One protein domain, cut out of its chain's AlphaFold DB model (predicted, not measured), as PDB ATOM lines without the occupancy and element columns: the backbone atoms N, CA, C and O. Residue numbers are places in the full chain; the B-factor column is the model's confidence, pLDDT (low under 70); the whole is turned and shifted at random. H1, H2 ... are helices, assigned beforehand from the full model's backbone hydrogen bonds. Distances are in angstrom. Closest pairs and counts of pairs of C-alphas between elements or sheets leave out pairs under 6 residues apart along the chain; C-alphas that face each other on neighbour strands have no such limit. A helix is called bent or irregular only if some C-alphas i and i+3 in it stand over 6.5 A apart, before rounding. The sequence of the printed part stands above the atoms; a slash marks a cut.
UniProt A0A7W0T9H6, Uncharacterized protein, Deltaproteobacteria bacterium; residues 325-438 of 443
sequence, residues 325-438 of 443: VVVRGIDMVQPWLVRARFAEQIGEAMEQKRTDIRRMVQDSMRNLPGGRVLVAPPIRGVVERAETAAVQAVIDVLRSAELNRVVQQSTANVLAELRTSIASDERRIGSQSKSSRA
ATOM      1  N   VAL A 325     259.821 160.924 220.290       68.06
ATOM      2  CA  VAL A 325     260.457 161.959 219.459       68.06
ATOM      3  C   VAL A 325     260.985 161.379 218.156       68.06
ATOM      4  O   VAL A 325     260.834 162.024 217.123       68.06
ATOM      5  N   VAL A 326     261.556 160.172 218.158       74.75
ATOM      6  CA  VAL A 326     262.032 159.534 216.923       74.75
ATOM      7  C   VAL A 326     260.855 159.169 216.021       74.75
ATOM      8  O   VAL A 326     260.897 159.483 214.835       74.75
ATOM      9  N   VAL A 327     259.770 158.604 216.562       74.75
ATOM     10  CA  VAL A 327     258.557 158.312 215.774       74.75
ATOM     11  C   VAL A 327     257.946 159.601 215.218       74.75
ATOM     12  O   VAL A 327     257.631 159.672 214.030       74.75
ATOM     13  N   ARG A 328     257.849 160.657 216.036       76.75
ATOM     14  CA  ARG A 328     257.347 161.972 215.603       76.75
ATOM     15  C   ARG A 328     258.263 162.636 214.572       76.75
ATOM     16  O   ARG A 328     257.777 163.280 213.646       76.75
ATOM     17  N   GLY A 329     259.575 162.477 214.725       74.25
ATOM     18  CA  GLY A 329     260.585 162.960 213.790       74.25
ATOM     19  C   GLY A 329     260.477 162.252 212.445       74.25
ATOM     20  O   GLY A 329     260.434 162.914 211.410       74.25
ATOM     21  N   ILE A 330     260.331 160.925 212.450       83.00
ATOM     22  CA  ILE A 330     260.065 160.138 211.242       83.00
ATOM     23  C   ILE A 330     258.768 160.615 210.569       83.00
ATOM     24  O   ILE A 330     258.791 160.886 209.371       83.00
ATOM     25  N   ASP A 331     257.683 160.825 211.322       79.06
ATOM     26  CA  ASP A 331     256.410 161.342 210.788       79.06
ATOM     27  C   ASP A 331     256.544 162.743 210.163       79.06
ATOM     28  O   ASP A 331     255.888 163.043 209.164       79.06
ATOM     29  N   MET A 332     257.405 163.606 210.714       77.69
ATOM     30  CA  MET A 332     257.661 164.935 210.149       77.69
ATOM     31  C   MET A 332     258.465 164.881 208.846       77.69
ATOM     32  O   MET A 332     258.184 165.659 207.933       77.69
ATOM     33  N   VAL A 333     259.461 163.995 208.740       82.56
ATOM     34  CA  VAL A 333     260.366 163.968 207.576       82.56
ATOM     35  C   VAL A 333     259.862 163.031 206.472       82.56
ATOM     36  O   VAL A 333     260.136 163.276 205.297       82.56
ATOM     37  N   GLN A 334     259.063 162.008 206.795       84.69
ATOM     38  CA  GLN A 334     258.521 161.038 205.835       84.69
ATOM     39  C   GLN A 334     257.848 161.692 204.611       84.69
ATOM     40  O   GLN A 334     258.195 161.321 203.488       84.69
ATOM     41  N   PRO A 335     256.958 162.696 204.749       81.12
ATOM     42  CA  PRO A 335     256.329 163.331 203.590       81.12
ATOM     43  C   PRO A 335     257.326 164.075 202.695       81.12
ATOM     44  O   PRO A 335     257.059 164.273 201.510       81.12
ATOM     45  N   TRP A 336     258.459 164.514 203.250       82.62
ATOM     46  CA  TRP A 336     259.508 165.210 202.509       82.62
ATOM     47  C   TRP A 336     260.432 164.220 201.792       82.62
ATOM     48  O   TRP A 336     260.668 164.368 200.596       82.62
ATOM     49  N   LEU A 337     260.856 163.154 202.483       80.94
ATOM     50  CA  LEU A 337     261.645 162.049 201.920       80.94
ATOM     51  C   LEU A 337     260.918 161.333 200.777       80.94
ATOM     52  O   LEU A 337     261.522 161.063 199.746       80.94
ATOM     53  N   VAL A 338     259.617 161.066 200.929       77.88
ATOM     54  CA  VAL A 338     258.819 160.386 199.895       77.88
ATOM     55  C   VAL A 338     258.618 161.272 198.660       77.88
ATOM     56  O   VAL A 338     258.572 160.766 197.542       77.88
ATOM     57  N   ARG A 339     258.530 162.598 198.831       79.19
ATOM     58  CA  ARG A 339     258.395 163.542 197.705       79.19
ATOM     59  C   ARG A 339     259.720 163.913 197.049       79.19
ATOM     60  O   ARG A 339     259.706 164.438 195.936       79.19
ATOM     61  N   ALA A 340     260.848 163.676 197.707       78.06
ATOM     62  CA  ALA A 340     262.146 164.021 197.157       78.06
ATOM     63  C   ALA A 340     262.445 163.186 195.897       78.06
ATOM     64  O   ALA A 340     262.252 161.968 195.854       78.06
ATOM     65  N   ARG A 341     262.913 163.864 194.845       81.25
ATOM     66  CA  ARG A 341     263.318 163.263 193.564       81.25
ATOM     67  C   ARG A 341     264.815 162.946 193.594       81.25
ATOM     68  O   ARG A 341     265.585 163.461 192.788       81.25
ATOM     69  N   PHE A 342     265.246 162.149 194.575       76.38
ATOM     70  CA  PHE A 342     266.670 161.884 194.830       76.38
ATOM     71  C   PHE A 342     267.403 161.334 193.600       76.38
ATOM     72  O   PHE A 342     268.527 161.744 193.333       76.38
ATOM     73  N   ALA A 343     266.768 160.450 192.825       79.69
ATOM     74  CA  ALA A 343     267.378 159.867 191.630       79.69
ATOM     75  C   ALA A 343     267.633 160.925 190.538       79.69
ATOM     76  O   ALA A 343     268.707 160.959 189.939       79.69
ATOM     77  N   GLU A 344     266.690 161.851 190.352       76.31
ATOM     78  CA  GLU A 344     266.829 162.957 189.404       76.31
ATOM     79  C   GLU A 344     267.892 163.961 189.863       76.31
ATOM     80  O   GLU A 344     268.751 164.320 189.064       76.31
ATOM     81  N   GLN A 345     267.913 164.334 191.149       81.75
ATOM     82  CA  GLN A 345     268.949 165.216 191.706       81.75
ATOM     83  C   GLN A 345     270.352 164.610 191.582       81.75
ATOM     84  O   GLN A 345     271.310 165.310 191.253       81.75
ATOM     85  N   ILE A 346     270.489 163.298 191.803       81.56
ATOM     86  CA  ILE A 346     271.751 162.584 191.581       81.56
ATOM     87  C   ILE A 346     272.101 162.587 190.088       81.56
ATOM     88  O   ILE A 346     273.250 162.840 189.739       81.56
ATOM     89  N   GLY A 347     271.128 162.374 189.197       79.56
ATOM     90  CA  GLY A 347     271.327 162.461 187.748       79.56
ATOM     91  C   GLY A 347     271.727 163.862 187.262       79.56
ATOM     92  O   GLY A 347     272.533 163.994 186.342       79.56
ATOM     93  N   GLU A 348     271.200 164.926 187.867       81.62
ATOM     94  CA  GLU A 348     271.611 166.312 187.609       81.62
ATOM     95  C   GLU A 348     273.032 166.578 188.113       81.62
ATOM     96  O   GLU A 348     273.869 167.075 187.358       81.62
ATOM     97  N   ALA A 349     273.343 166.172 189.348       84.38
ATOM     98  CA  ALA A 349     274.672 166.332 189.934       84.38
ATOM     99  C   ALA A 349     275.750 165.529 189.181       84.38
ATOM    100  O   ALA A 349     276.875 166.006 189.009       84.38
ATOM    101  N   MET A 350     275.421 164.322 188.705       82.00
ATOM    102  CA  MET A 350     276.333 163.497 187.905       82.00
ATOM    103  C   MET A 350     276.573 164.082 186.513       82.00
ATOM    104  O   MET A 350     277.707 164.037 186.043       82.00
ATOM    105  N   GLU A 351     275.563 164.683 185.877       85.88
ATOM    106  CA  GLU A 351     275.763 165.403 184.611       85.88
ATOM    107  C   GLU A 351     276.649 166.637 184.822       85.88
ATOM    108  O   GLU A 351     277.601 166.855 184.074       85.88
ATOM    109  N   GLN A 352     276.412 167.397 185.896       90.94
ATOM    110  CA  GLN A 352     277.221 168.570 186.226       90.94
ATOM    111  C   GLN A 352     278.693 168.208 186.492       90.94
ATOM    112  O   GLN A 352     279.588 169.000 186.196       90.94
ATOM    113  N   LYS A 353     278.960 167.001 187.009       89.69
ATOM    114  CA  LYS A 353     280.312 166.478 187.282       89.69
ATOM    115  C   LYS A 353     280.804 165.439 186.273       89.69
ATOM    116  O   LYS A 353     281.759 164.709 186.553       89.69
ATOM    117  N   ARG A 354     280.204 165.368 185.084       86.44
ATOM    118  CA  ARG A 354     280.500 164.334 184.080       86.44
ATOM    119  C   ARG A 354     281.988 164.222 183.745       86.44
ATOM    120  O   ARG A 354     282.511 163.116 183.621       86.44
ATOM    121  N   THR A 355     282.686 165.352 183.634       86.94
ATOM    122  CA  THR A 355     284.130 165.386 183.348       86.94
ATOM    123  C   THR A 355     284.966 164.770 184.464       86.94
ATOM    124  O   THR A 355     285.952 164.092 184.184       86.94
ATOM    125  N   ASP A 356     284.569 164.966 185.719       87.38
ATOM    126  CA  ASP A 356     285.297 164.457 186.881       87.38
ATOM    127  C   ASP A 356     285.062 162.955 187.055       87.38
ATOM    128  O   ASP A 356     286.010 162.205 187.290       87.38
ATOM    129  N   ILE A 357     283.823 162.496 186.842       85.44
ATOM    130  CA  ILE A 357     283.479 161.067 186.818       85.44
ATOM    131  C   ILE A 357     284.295 160.351 185.742       85.44
ATOM    132  O   ILE A 357     284.870 159.297 186.006       85.44
ATOM    133  N   ARG A 358     284.417 160.955 184.555       83.75
ATOM    134  CA  ARG A 358     285.229 160.414 183.463       83.75
ATOM    135  C   ARG A 358     286.697 160.257 183.859       83.75
ATOM    136  O   ARG A 358     287.273 159.193 183.662       83.75
ATOM    137  N   ARG A 359     287.296 161.283 184.479       85.38
ATOM    138  CA  ARG A 359     288.683 161.192 184.968       85.38
ATOM    139  C   ARG A 359     288.843 160.073 185.998       85.38
ATOM    140  O   ARG A 359     289.755 159.268 185.859       85.38
ATOM    141  N   MET A 360     287.924 159.949 186.958       84.44
ATOM    142  CA  MET A 360     287.974 158.869 187.955       84.44
ATOM    143  C   MET A 360     287.827 157.473 187.341       84.44
ATOM    144  O   MET A 360     288.504 156.541 187.781       84.44
ATOM    145  N   VAL A 361     286.949 157.300 186.347       82.31
ATOM    146  CA  VAL A 361     286.778 156.021 185.639       82.31
ATOM    147  C   VAL A 361     288.041 155.686 184.849       82.31
ATOM    148  O   VAL A 361     288.528 154.560 184.939       82.31
ATOM    149  N   GLN A 362     288.634 156.659 184.154       81.00
ATOM    150  CA  GLN A 362     289.899 156.477 183.438       81.00
ATOM    151  C   GLN A 362     291.063 156.145 184.375       81.00
ATOM    152  O   GLN A 362     291.825 155.220 184.089       81.00
ATOM    153  N   ASP A 363     291.176 156.835 185.508       83.81
ATOM    154  CA  ASP A 363     292.189 156.549 186.526       83.81
ATOM    155  C   ASP A 363     291.980 155.163 187.147       83.81
ATOM    156  O   ASP A 363     292.931 154.397 187.317       83.81
ATOM    157  N   SER A 364     290.727 154.780 187.407       81.94
ATOM    158  CA  SER A 364     290.389 153.444 187.905       81.94
ATOM    159  C   SER A 364     290.737 152.357 186.888       81.94
ATOM    160  O   SER A 364     291.312 151.341 187.269       81.94
ATOM    161  N   MET A 365     290.457 152.570 185.597       75.25
ATOM    162  CA  MET A 365     290.829 151.634 184.530       75.25
ATOM    163  C   MET A 365     292.345 151.506 184.380       75.25
ATOM    164  O   MET A 365     292.842 150.400 184.182       75.25
ATOM    165  N   ARG A 366     293.095 152.608 184.514       77.94
ATOM    166  CA  ARG A 366     294.567 152.594 184.480       77.94
ATOM    167  C   ARG A 366     295.176 151.793 185.627       77.94
ATOM    168  O   ARG A 366     296.210 151.163 185.425       77.94
ATOM    169  N   ASN A 367     294.526 151.800 186.788       84.50
ATOM    170  CA  ASN A 367     294.972 151.096 187.989       84.50
ATOM    171  C   ASN A 367     294.600 149.602 188.014       84.50
ATOM    172  O   ASN A 367     295.035 148.886 188.916       84.50
ATOM    173  N   LEU A 368     293.814 149.099 187.052       80.94
ATOM    174  CA  LEU A 368     293.533 147.667 186.945       80.94
ATOM    175  C   LEU A 368     294.758 146.906 186.396       80.94
ATOM    176  O   LEU A 368     295.436 147.405 185.492       80.94
ATOM    177  N   PRO A 369     295.035 145.677 186.871       67.88
ATOM    178  CA  PRO A 369     296.064 144.825 186.281       67.88
ATOM    179  C   PRO A 369     295.701 144.523 184.814       67.88
ATOM    180  O   PRO A 369     294.684 143.896 184.536       67.88
ATOM    181  N   GLY A 370     296.501 145.039 183.872       71.44
ATOM    182  CA  GLY A 370     296.231 145.003 182.421       71.44
ATOM    183  C   GLY A 370     295.685 146.310 181.820       71.44
ATOM    184  O   GLY A 370     295.643 146.460 180.600       71.44
ATOM    185  N   GLY A 371     295.355 147.303 182.650       65.56
ATOM    186  CA  GLY A 371     294.782 148.590 182.240       65.56
ATOM    187  C   GLY A 371     295.656 149.403 181.284       65.56
ATOM    188  O   GLY A 371     295.145 150.106 180.418       65.56
ATOM    189  N   ARG A 372     296.985 149.254 181.363       62.56
ATOM    190  CA  ARG A 372     297.941 149.927 180.463       62.56
ATOM    191  C   ARG A 372     297.790 149.529 178.989       62.56
ATOM    192  O   ARG A 372     298.042 150.363 178.127       62.56
ATOM    193  N   VAL A 373     297.350 148.302 178.696       62.34
ATOM    194  CA  VAL A 373     297.149 147.810 177.317       62.34
ATOM    195  C   VAL A 373     295.867 148.388 176.701       62.34
ATOM    196  O   VAL A 373     295.823 148.674 175.507       62.34
ATOM    197  N   LEU A 374     294.850 148.659 177.525       59.09
ATOM    198  CA  LEU A 374     293.563 149.239 177.115       59.09
ATOM    199  C   LEU A 374     293.640 150.730 176.729       59.09
ATOM    200  O   LEU A 374     292.710 151.251 176.120       59.09
ATOM    201  N   VAL A 375     294.746 151.414 177.044       61.25
ATOM    202  CA  VAL A 375     294.966 152.841 176.724       61.25
ATOM    203  C   VAL A 375     295.749 153.022 175.407       61.25
ATOM    204  O   VAL A 375     296.020 154.149 174.989       61.25
ATOM    205  N   ALA A 376     296.101 151.931 174.718       70.94
ATOM    206  CA  ALA A 376     296.862 151.986 173.472       70.94
ATOM    207  C   ALA A 376     296.077 152.674 172.320       70.94
ATOM    208  O   ALA A 376     294.852 152.516 172.227       70.94
ATOM    209  N   PRO A 377     296.761 153.394 171.401       70.81
ATOM    210  CA  PRO A 377     296.138 154.249 170.381       70.81
ATOM    211  C   PRO A 377     295.030 153.615 169.520       70.81
ATOM    212  O   PRO A 377     294.025 154.292 169.303       70.81
ATOM    213  N   PRO A 378     295.122 152.348 169.057       70.31
ATOM    214  CA  PRO A 378     294.075 151.792 168.198       70.31
ATOM    215  C   PRO A 378     292.777 151.455 168.953       70.31
ATOM    216  O   PRO A 378     291.708 151.439 168.351       70.31
ATOM    217  N   ILE A 379     292.840 151.215 170.269       69.62
ATOM    218  CA  ILE A 379     291.687 150.783 171.086       69.62
ATOM    219  C   ILE A 379     291.048 151.970 171.826       69.62
ATOM    220  O   ILE A 379     289.845 151.970 172.100       69.62
ATOM    221  N   ARG A 380     291.824 153.034 172.070       72.31
ATOM    222  CA  ARG A 380     291.396 154.238 172.792       72.31
ATOM    223  C   ARG A 380     290.110 154.860 172.234       72.31
ATOM    224  O   ARG A 380     289.211 155.178 173.003       72.31
ATOM    225  N   GLY A 381     289.976 154.960 170.910       76.12
ATOM    226  CA  GLY A 381     288.793 155.559 170.278       76.12
ATOM    227  C   GLY A 381     287.505 154.733 170.410       76.12
ATOM    228  O   GLY A 381     286.408 155.281 170.284       76.12
ATOM    229  N   VAL A 382     287.612 153.422 170.656       77.75
ATOM    230  CA  VAL A 382     286.461 152.544 170.935       77.75
ATOM    231  C   VAL A 382     286.100 152.620 172.415       77.75
ATOM    232  O   VAL A 382     284.926 152.753 172.746       77.75
ATOM    233  N   VAL A 383     287.106 152.620 173.294       76.69
ATOM    234  CA  VAL A 383     286.926 152.751 174.747       76.69
ATOM    235  C   VAL A 383     286.315 154.101 175.107       76.69
ATOM    236  O   VAL A 383     285.373 154.134 175.884       76.69
ATOM    237  N   GLU A 384     286.759 155.203 174.503       78.69
ATOM    238  CA  GLU A 384     286.187 156.532 174.764       78.69
ATOM    239  C   GLU A 384     284.717 156.637 174.323       78.69
ATOM    240  O   GLU A 384     283.907 157.269 175.006       78.69
ATOM    241  N   ARG A 385     284.342 155.991 173.209       82.12
ATOM    242  CA  ARG A 385     282.946 155.923 172.748       82.12
ATOM    243  C   ARG A 385     282.093 155.026 173.644       82.12
ATOM    244  O   ARG A 385     280.988 155.420 174.006       82.12
ATOM    245  N   ALA A 386     282.618 153.867 174.037       80.06
ATOM    246  CA  ALA A 386     281.952 152.953 174.960       80.06
ATOM    247  C   ALA A 386     281.771 153.584 176.351       80.06
ATOM    248  O   ALA A 386     280.688 153.505 176.917       80.06
ATOM    249  N   GLU A 387     282.787 154.281 176.861       80.44
ATOM    250  CA  GLU A 387     282.742 155.046 178.110       80.44
ATOM    251  C   GLU A 387     281.656 156.123 178.048       80.44
ATOM    252  O   GLU A 387     280.817 156.217 178.941       80.44
ATOM    253  N   THR A 388     281.632 156.909 176.968       83.31
ATOM    254  CA  THR A 388     280.647 157.984 176.799       83.31
ATOM    255  C   THR A 388     279.222 157.431 176.741       83.31
ATOM    256  O   THR A 388     278.338 157.972 177.406       83.31
ATOM    257  N   ALA A 389     279.006 156.342 175.998       81.94
ATOM    258  CA  ALA A 389     277.710 155.678 175.900       81.94
ATOM    259  C   ALA A 389     277.276 155.045 177.232       81.94
ATOM    260  O   ALA A 389     276.113 155.155 177.608       81.94
ATOM    261  N   ALA A 390     278.205 154.435 177.974       80.06
ATOM    262  CA  ALA A 390     277.926 153.829 179.273       80.06
ATOM    263  C   ALA A 390     277.558 154.879 180.330       80.06
ATOM    264  O   ALA A 390     276.564 154.717 181.032       80.06
ATOM    265  N   VAL A 391     278.319 155.977 180.421       81.19
ATOM    266  CA  VAL A 391     278.012 157.087 181.338       81.19
ATOM    267  C   VAL A 391     276.655 157.698 180.998       81.19
ATOM    268  O   VAL A 391     275.859 157.934 181.902       81.19
ATOM    269  N   GLN A 392     276.363 157.899 179.710       83.69
ATOM    270  CA  GLN A 392     275.071 158.431 179.280       83.69
ATOM    271  C   GLN A 392     273.920 157.495 179.661       83.69
ATOM    272  O   GLN A 392     272.959 157.942 180.273       83.69
ATOM    273  N   ALA A 393     274.051 156.193 179.390       84.56
ATOM    274  CA  ALA A 393     273.035 155.209 179.745       84.56
ATOM    275  C   ALA A 393     272.763 155.174 181.259       84.56
ATOM    276  O   ALA A 393     271.613 155.074 181.677       84.56
ATOM    277  N   VAL A 394     273.802 155.302 182.092       79.62
ATOM    278  CA  VAL A 394     273.644 155.386 183.553       79.62
ATOM    279  C   VAL A 394     272.906 156.662 183.960       79.62
ATOM    280  O   VAL A 394     272.001 156.593 184.788       79.62
ATOM    281  N   ILE A 395     273.248 157.814 183.379       82.69
ATOM    282  CA  ILE A 395     272.573 159.089 183.671       82.69
ATOM    283  C   ILE A 395     271.100 159.036 183.247       82.69
ATOM    284  O   ILE A 395     270.231 159.452 184.014       82.69
ATOM    285  N   ASP A 396     270.806 158.474 182.077       81.69
ATOM    286  CA  ASP A 396     269.441 158.339 181.565       81.69
ATOM    287  C   ASP A 396     268.597 157.417 182.464       81.69
ATOM    288  O   ASP A 396     267.449 157.731 182.785       81.69
ATOM    289  N   VAL A 397     269.183 156.319 182.956       85.06
ATOM    290  CA  VAL A 397     268.538 155.430 183.937       85.06
ATOM    291  C   VAL A 397     268.306 156.148 185.268       85.06
ATOM    292  O   VAL A 397     267.215 156.037 185.831       85.06
ATOM    293  N   LEU A 398     269.281 156.920 185.760       81.00
ATOM    294  CA  LEU A 398     269.149 157.691 187.002       81.00
ATOM    295  C   LEU A 398     268.060 158.766 186.921       81.00
ATOM    296  O   LEU A 398     267.346 158.998 187.893       81.00
ATOM    297  N   ARG A 399     267.886 159.380 185.749       83.56
ATOM    298  CA  ARG A 399     266.826 160.364 185.485       83.56
ATOM    299  C   ARG A 399     265.468 159.737 185.188       83.56
ATOM    300  O   ARG A 399     264.471 160.456 185.116       83.56
ATOM    301  N   SER A 400     265.402 158.420 185.004       87.19
ATOM    302  CA  SER A 400     264.149 157.759 184.662       87.19
ATOM    303  C   SER A 400     263.122 157.907 185.790       87.19
ATOM    304  O   SER A 400     263.405 157.690 186.973       87.19
ATOM    305  N   ALA A 401     261.886 158.246 185.411       83.31
ATOM    306  CA  ALA A 401     260.768 158.313 186.351       83.31
ATOM    307  C   ALA A 401     260.543 156.968 187.062       83.31
ATOM    308  O   ALA A 401     260.107 156.940 188.211       83.31
ATOM    309  N   GLU A 402     260.883 155.866 186.394       83.06
ATOM    310  CA  GLU A 402     260.711 154.516 186.913       83.06
ATOM    311  C   GLU A 402     261.701 154.189 188.033       83.06
ATOM    312  O   GLU A 402     261.283 153.739 189.100       83.06
ATOM    313  N   LEU A 403     262.991 154.508 187.868       83.00
ATOM    314  CA  LEU A 403     263.954 154.334 188.957       83.00
ATOM    315  C   LEU A 403     263.589 155.210 190.158       83.00
ATOM    316  O   LEU A 403     263.673 154.759 191.299       83.00
ATOM    317  N   ASN A 404     263.136 156.442 189.915       84.19
ATOM    318  CA  ASN A 404     262.704 157.323 190.993       84.19
ATOM    319  C   ASN A 404     261.523 156.725 191.786       84.19
ATOM    320  O   ASN A 404     261.528 156.802 193.012       84.19
ATOM    321  N   ARG A 405     260.563 156.061 191.122       84.75
ATOM    322  CA  ARG A 405     259.475 155.331 191.800       84.75
ATOM    323  C   ARG A 405     259.995 154.169 192.638       84.75
ATOM    324  O   ARG A 405     259.590 154.032 193.789       84.75
ATOM    325  N   VAL A 406     260.920 153.371 192.100       87.56
ATOM    326  CA  VAL A 406     261.518 152.237 192.827       87.56
ATOM    327  C   VAL A 406     262.269 152.713 194.074       87.56
ATOM    328  O   VAL A 406     262.098 152.149 195.155       87.56
ATOM    329  N   VAL A 407     263.061 153.783 193.959       85.00
ATOM    330  CA  VAL A 407     263.793 154.375 195.094       85.00
ATOM    331  C   VAL A 407     262.830 154.950 196.135       85.00
ATOM    332  O   VAL A 407     263.023 154.726 197.332       85.00
ATOM    333  N   GLN A 408     261.770 155.641 195.705       85.88
ATOM    334  CA  GLN A 408     260.741 156.172 196.603       85.88
ATOM    335  C   GLN A 408     260.008 155.053 197.350       85.88
ATOM    336  O   GLN A 408     259.837 155.141 198.565       85.88
ATOM    337  N   GLN A 409     259.634 153.978 196.654       88.06
ATOM    338  CA  GLN A 409     258.952 152.834 197.253       88.06
ATOM    339  C   GLN A 409     259.854 152.081 198.238       88.06
ATOM    340  O   GLN A 409     259.417 151.757 199.339       88.06
ATOM    341  N   SER A 410     261.126 151.869 197.892       85.75
ATOM    342  CA  SER A 410     262.107 151.265 198.800       85.75
ATOM    343  C   SER A 410     262.312 152.115 200.062       85.75
ATOM    344  O   SER A 410     262.239 151.601 201.177       85.75
ATOM    345  N   THR A 411     262.461 153.437 199.909       84.81
ATOM    346  CA  THR A 411     262.617 154.367 201.043       84.81
ATOM    347  C   THR A 411     261.380 154.369 201.942       84.81
ATOM    348  O   THR A 411     261.508 154.341 203.165       84.81
ATOM    349  N   ALA A 412     260.180 154.361 201.354       85.50
ATOM    350  CA  ALA A 412     258.927 154.285 202.098       85.50
ATOM    351  C   ALA A 412     258.807 152.974 202.891       85.50
ATOM    352  O   ALA A 412     258.429 153.005 204.062       85.50
ATOM    353  N   ASN A 413     259.184 151.845 202.284       87.56
ATOM    354  CA  ASN A 413     259.158 150.538 202.935       87.56
ATOM    355  C   ASN A 413     260.147 150.466 204.109       87.56
ATOM    356  O   ASN A 413     259.751 150.081 205.206       87.56
ATOM    357  N   VAL A 414     261.398 150.909 203.920       85.88
ATOM    358  CA  VAL A 414     262.412 150.938 204.992       85.88
ATOM    359  C   VAL A 414     261.966 151.832 206.151       85.88
ATOM    360  O   VAL A 414     262.144 151.481 207.315       85.88
ATOM    361  N   LEU A 415     261.354 152.982 205.859       82.81
ATOM    362  CA  LEU A 415     260.895 153.904 206.895       82.81
ATOM    363  C   LEU A 415     259.693 153.346 207.677       82.81
ATOM    364  O   LEU A 415     259.618 153.512 208.897       82.81
ATOM    365  N   ALA A 416     258.785 152.637 206.998       85.25
ATOM    366  CA  ALA A 416     257.687 151.916 207.639       85.25
ATOM    367  C   ALA A 416     258.195 150.763 208.526       85.25
ATOM    368  O   ALA A 416     257.709 150.573 209.645       85.25
ATOM    369  N   GLU A 417     259.211 150.028 208.073       87.00
ATOM    370  CA  GLU A 417     259.855 148.968 208.853       87.00
ATOM    371  C   GLU A 417     260.575 149.526 210.093       87.00
ATOM    372  O   GLU A 417     260.374 149.034 211.202       87.00
ATOM    373  N   LEU A 418     261.331 150.621 209.956       82.94
ATOM    374  CA  LEU A 418     261.962 151.298 211.097       82.94
ATOM    375  C   LEU A 418     260.928 151.767 212.126       82.94
ATOM    376  O   LEU A 418     261.103 151.542 213.323       82.94
ATOM    377  N   ARG A 419     259.820 152.362 211.672       84.38
ATOM    378  CA  ARG A 419     258.722 152.785 212.552       84.38
ATOM    379  C   ARG A 419     258.138 151.613 213.339       84.38
ATOM    380  O   ARG A 419     257.916 151.735 214.542       84.38
ATOM    381  N   THR A 420     257.862 150.495 212.669       86.19
ATOM    382  CA  THR A 420     257.287 149.308 213.322       86.19
ATOM    383  C   THR A 420     258.271 148.649 214.286       86.19
ATOM    384  O   THR A 420     257.847 148.238 215.363       86.19
ATOM    385  N   SER A 421     259.568 148.629 213.959       83.31
ATOM    386  CA  SER A 421     260.640 148.145 214.841       83.31
ATOM    387  C   SER A 421     260.782 148.995 216.109       83.31
ATOM    388  O   SER A 421     260.897 148.454 217.201       83.31
ATOM    389  N   ILE A 422     260.728 150.324 215.999       81.31
ATOM    390  CA  ILE A 422     260.835 151.215 217.169       81.31
ATOM    391  C   ILE A 422     259.588 151.090 218.058       81.31
ATOM    392  O   ILE A 422     259.690 150.982 219.279       81.31
ATOM    393  N   ALA A 423     258.401 151.026 217.447       79.81
ATOM    394  CA  ALA A 423     257.145 150.862 218.176       79.81
ATOM    395  C   ALA A 423     256.992 149.477 218.838       79.81
ATOM    396  O   ALA A 423     256.180 149.321 219.758       79.81
ATOM    397  N   SER A 424     257.698 148.449 218.354       82.88
ATOM    398  CA  SER A 424     257.718 147.123 218.978       82.88
ATOM    399  C   SER A 424     258.714 147.051 220.140       82.88
ATOM    400  O   SER A 424     258.371 146.473 221.177       82.88
ATOM    401  N   ASP A 425     259.873 147.709 220.033       80.38
ATOM    402  CA  ASP A 425     260.848 147.831 221.126       80.38
ATOM    403  C   ASP A 425     260.286 148.623 222.316       80.38
ATOM    404  O   ASP A 425     260.393 148.178 223.461       80.38
ATOM    405  N   GLU A 426     259.567 149.722 222.068       77.81
ATOM    406  CA  GLU A 426     258.936 150.521 223.130       77.81
ATOM    407  C   GLU A 426     257.913 149.700 223.944       77.81
ATOM    408  O   GLU A 426     257.856 149.773 225.178       77.81
ATOM    409  N   ARG A 427     257.148 148.819 223.279       80.12
ATOM    410  CA  ARG A 427     256.220 147.896 223.961       80.12
ATOM    411  C   ARG A 427     256.940 146.833 224.787       80.12
ATOM    412  O   ARG A 427     256.419 146.447 225.837       80.12
ATOM    413  N   ARG A 428     258.108 146.354 224.339       79.56
ATOM    414  CA  ARG A 428     258.934 145.390 225.087       79.56
ATOM    415  C   ARG A 428     259.523 146.009 226.353       79.56
ATOM    416  O   ARG A 428     259.461 145.388 227.412       79.56
ATOM    417  N   ILE A 429     260.018 147.241 226.272       77.50
ATOM    418  CA  ILE A 429     260.550 147.966 227.437       77.50
ATOM    419  C   ILE A 429     259.420 148.244 228.444       77.50
ATOM    420  O   ILE A 429     259.558 147.980 229.643       77.50
ATOM    421  N   GLY A 430     258.251 148.677 227.957       74.50
ATOM    422  CA  GLY A 430     257.075 148.905 228.799       74.50
ATOM    423  C   GLY A 430     256.562 147.645 229.514       74.50
ATOM    424  O   GLY A 430     256.111 147.727 230.661       74.50
ATOM    425  N   SER A 431     256.641 146.470 228.879       79.62
ATOM    426  CA  SER A 431     256.220 145.203 229.493       79.62
ATOM    427  C   SER A 431     257.244 144.659 230.498       79.62
ATOM    428  O   SER A 431     256.841 144.206 231.573       79.62
ATOM    429  N   GLN A 432     258.549 144.781 230.225       77.50
ATOM    430  CA  GLN A 432     259.605 144.409 231.177       77.50
ATOM    431  C   GLN A 432     259.567 145.270 232.447       77.50
ATOM    432  O   GLN A 432     259.654 144.734 233.553       77.50
ATOM    433  N   SER A 433     259.337 146.581 232.308       73.31
ATOM    434  CA  SER A 433     259.189 147.487 233.455       73.31
ATOM    435  C   SER A 433     257.991 147.112 234.340       73.31
ATOM    436  O   SER A 433     258.114 147.055 235.565       73.31
ATOM    437  N   LYS A 434     256.838 146.775 233.739       75.12
ATOM    438  CA  LYS A 434     255.650 146.320 234.487       75.12
ATOM    439  C   LYS A 434     255.873 144.980 235.192       75.12
ATOM    440  O   LYS A 434     255.436 144.833 236.331       75.12
ATOM    441  N   SER A 435     256.563 144.036 234.547       76.56
ATOM    442  CA  SER A 435     256.894 142.732 235.136       76.56
ATOM    443  C   SER A 435     257.827 142.872 236.346       76.56
ATOM    444  O   SER A 435     257.541 142.342 237.419       76.56
ATOM    445  N   SER A 436     258.884 143.680 236.220       72.62
ATOM    446  CA  SER A 436     259.852 143.909 237.301       72.62
ATOM    447  C   SER A 436     259.207 144.585 238.522       72.62
ATOM    448  O   SER A 436     259.438 144.178 239.657       72.62
ATOM    449  N   ARG A 437     258.282 145.531 238.301       69.44
ATOM    450  CA  ARG A 437     257.527 146.198 239.379       69.44
ATOM    451  C   ARG A 437     256.479 145.306 240.055       69.44
ATOM    452  O   ARG A 437     256.091 145.582 241.188       69.44
ATOM    453  N   ALA A 438     255.985 144.279 239.363       74.00
ATOM    454  CA  ALA A 438     255.044 143.312 239.923       74.00
ATOM    455  C   ALA A 438     255.745 142.255 240.795       74.00
ATOM    456  O   ALA A 438     255.163 141.817 241.785       74.00
TER     457      ALA A 438
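What this domain is: This is residues 325 to 438 of the 443 residues of an uncharacterized protein of Deltaproteobacteria bacterium (UniProt A0A7W0T9H6). The model is a long, thin arch of helices in which the chain runs out through H1, H2 and H3, turns at the short H4 and folds back through H5 and H6. The longest helix, H6, runs side by side with H1, H2 packs over the joint between H5 and H6, and residues 424 to 438 of H6 stick out alone at one end. The printed part has 114 residues, with six named helices, H1 to H6 in that order, and no named strand; its class is all helix. It is extended, with a radius of gyration of the C-alphas of 23.6 A, and a rod in outline, spanning 82 by 32 by 19 A.

Where its parts are: H6, residues 401 to 438, is 55.9 A long, from C-alpha 401 at (260.768, 158.313, 186.351) to C-alpha 438 at (255.044, 143.312, 239.923). H5, residues 377 to 399, measures 33.5 A. H1, residues 325 to 339, begins at C-alpha 325 at (260.457, 161.959, 219.459) and measures 21.9 A. H1 and H5 are irregular, but only just: C-alphas 332 and 335 are 6.9 A apart, and C-alphas 378 and 381 are 6.8 A apart. H2 is residues 342 to 352, 15.2 A; H3 is residues 354 to 366, 18.3 A; H4 is residues 371 to 374, 5.3 A.

How they stand to each other: H6 touches H1 with residues 408 to 423 alone, at a shallow tilt of 10 degrees, opposite ways; the closest C-alphas, of Val 338 and Gln 408, are 5.7 A apart. With residues 403 to 407 alone H6 touches H2, at a steep tilt of 49 degrees, closest at Ala 343 and Asn 404, whose C-alphas are 5.4 A apart. H5 touches H2 with residues 395 to 399 alone, at a shallow tilt of 33 degrees, only just short of steep; the closest C-alphas, of Glu 344 and Arg 399, are 4.7 A apart. The helix packing is mostly aligned, only just, with 2 of 3 tilts shallow. H3 is close to H5 but not clearly touching, with the closest C-alphas, of Arg 358 and Glu 387, 8.0 A apart. H4 is close to H3 but not clearly touching, with the closest C-alphas, of Met 365 and Gly 371, 5.5 A apart. H1 and H5 are apart. Every O i to N i+4 pair is within hydrogen-bond range in H2 and H3, against 9 of 11 in H1, 16 of 19 in H5 and 33 of 34 in H6; H4 is too short for such a pair.

The domain as a whole: The two C-alphas farthest apart, of Pro 378 and Ala 438, are 82.1 A apart. The printed part has no cut, and the five links between its helices are tight. Residues 376 to 381, of which 377 to 381 belong to H5, stand free, as do residues 424 to 438. Mean pLDDT of the printed part is 79.9; residues 325, 369, 371 to 375, 379 and 437 are under 70.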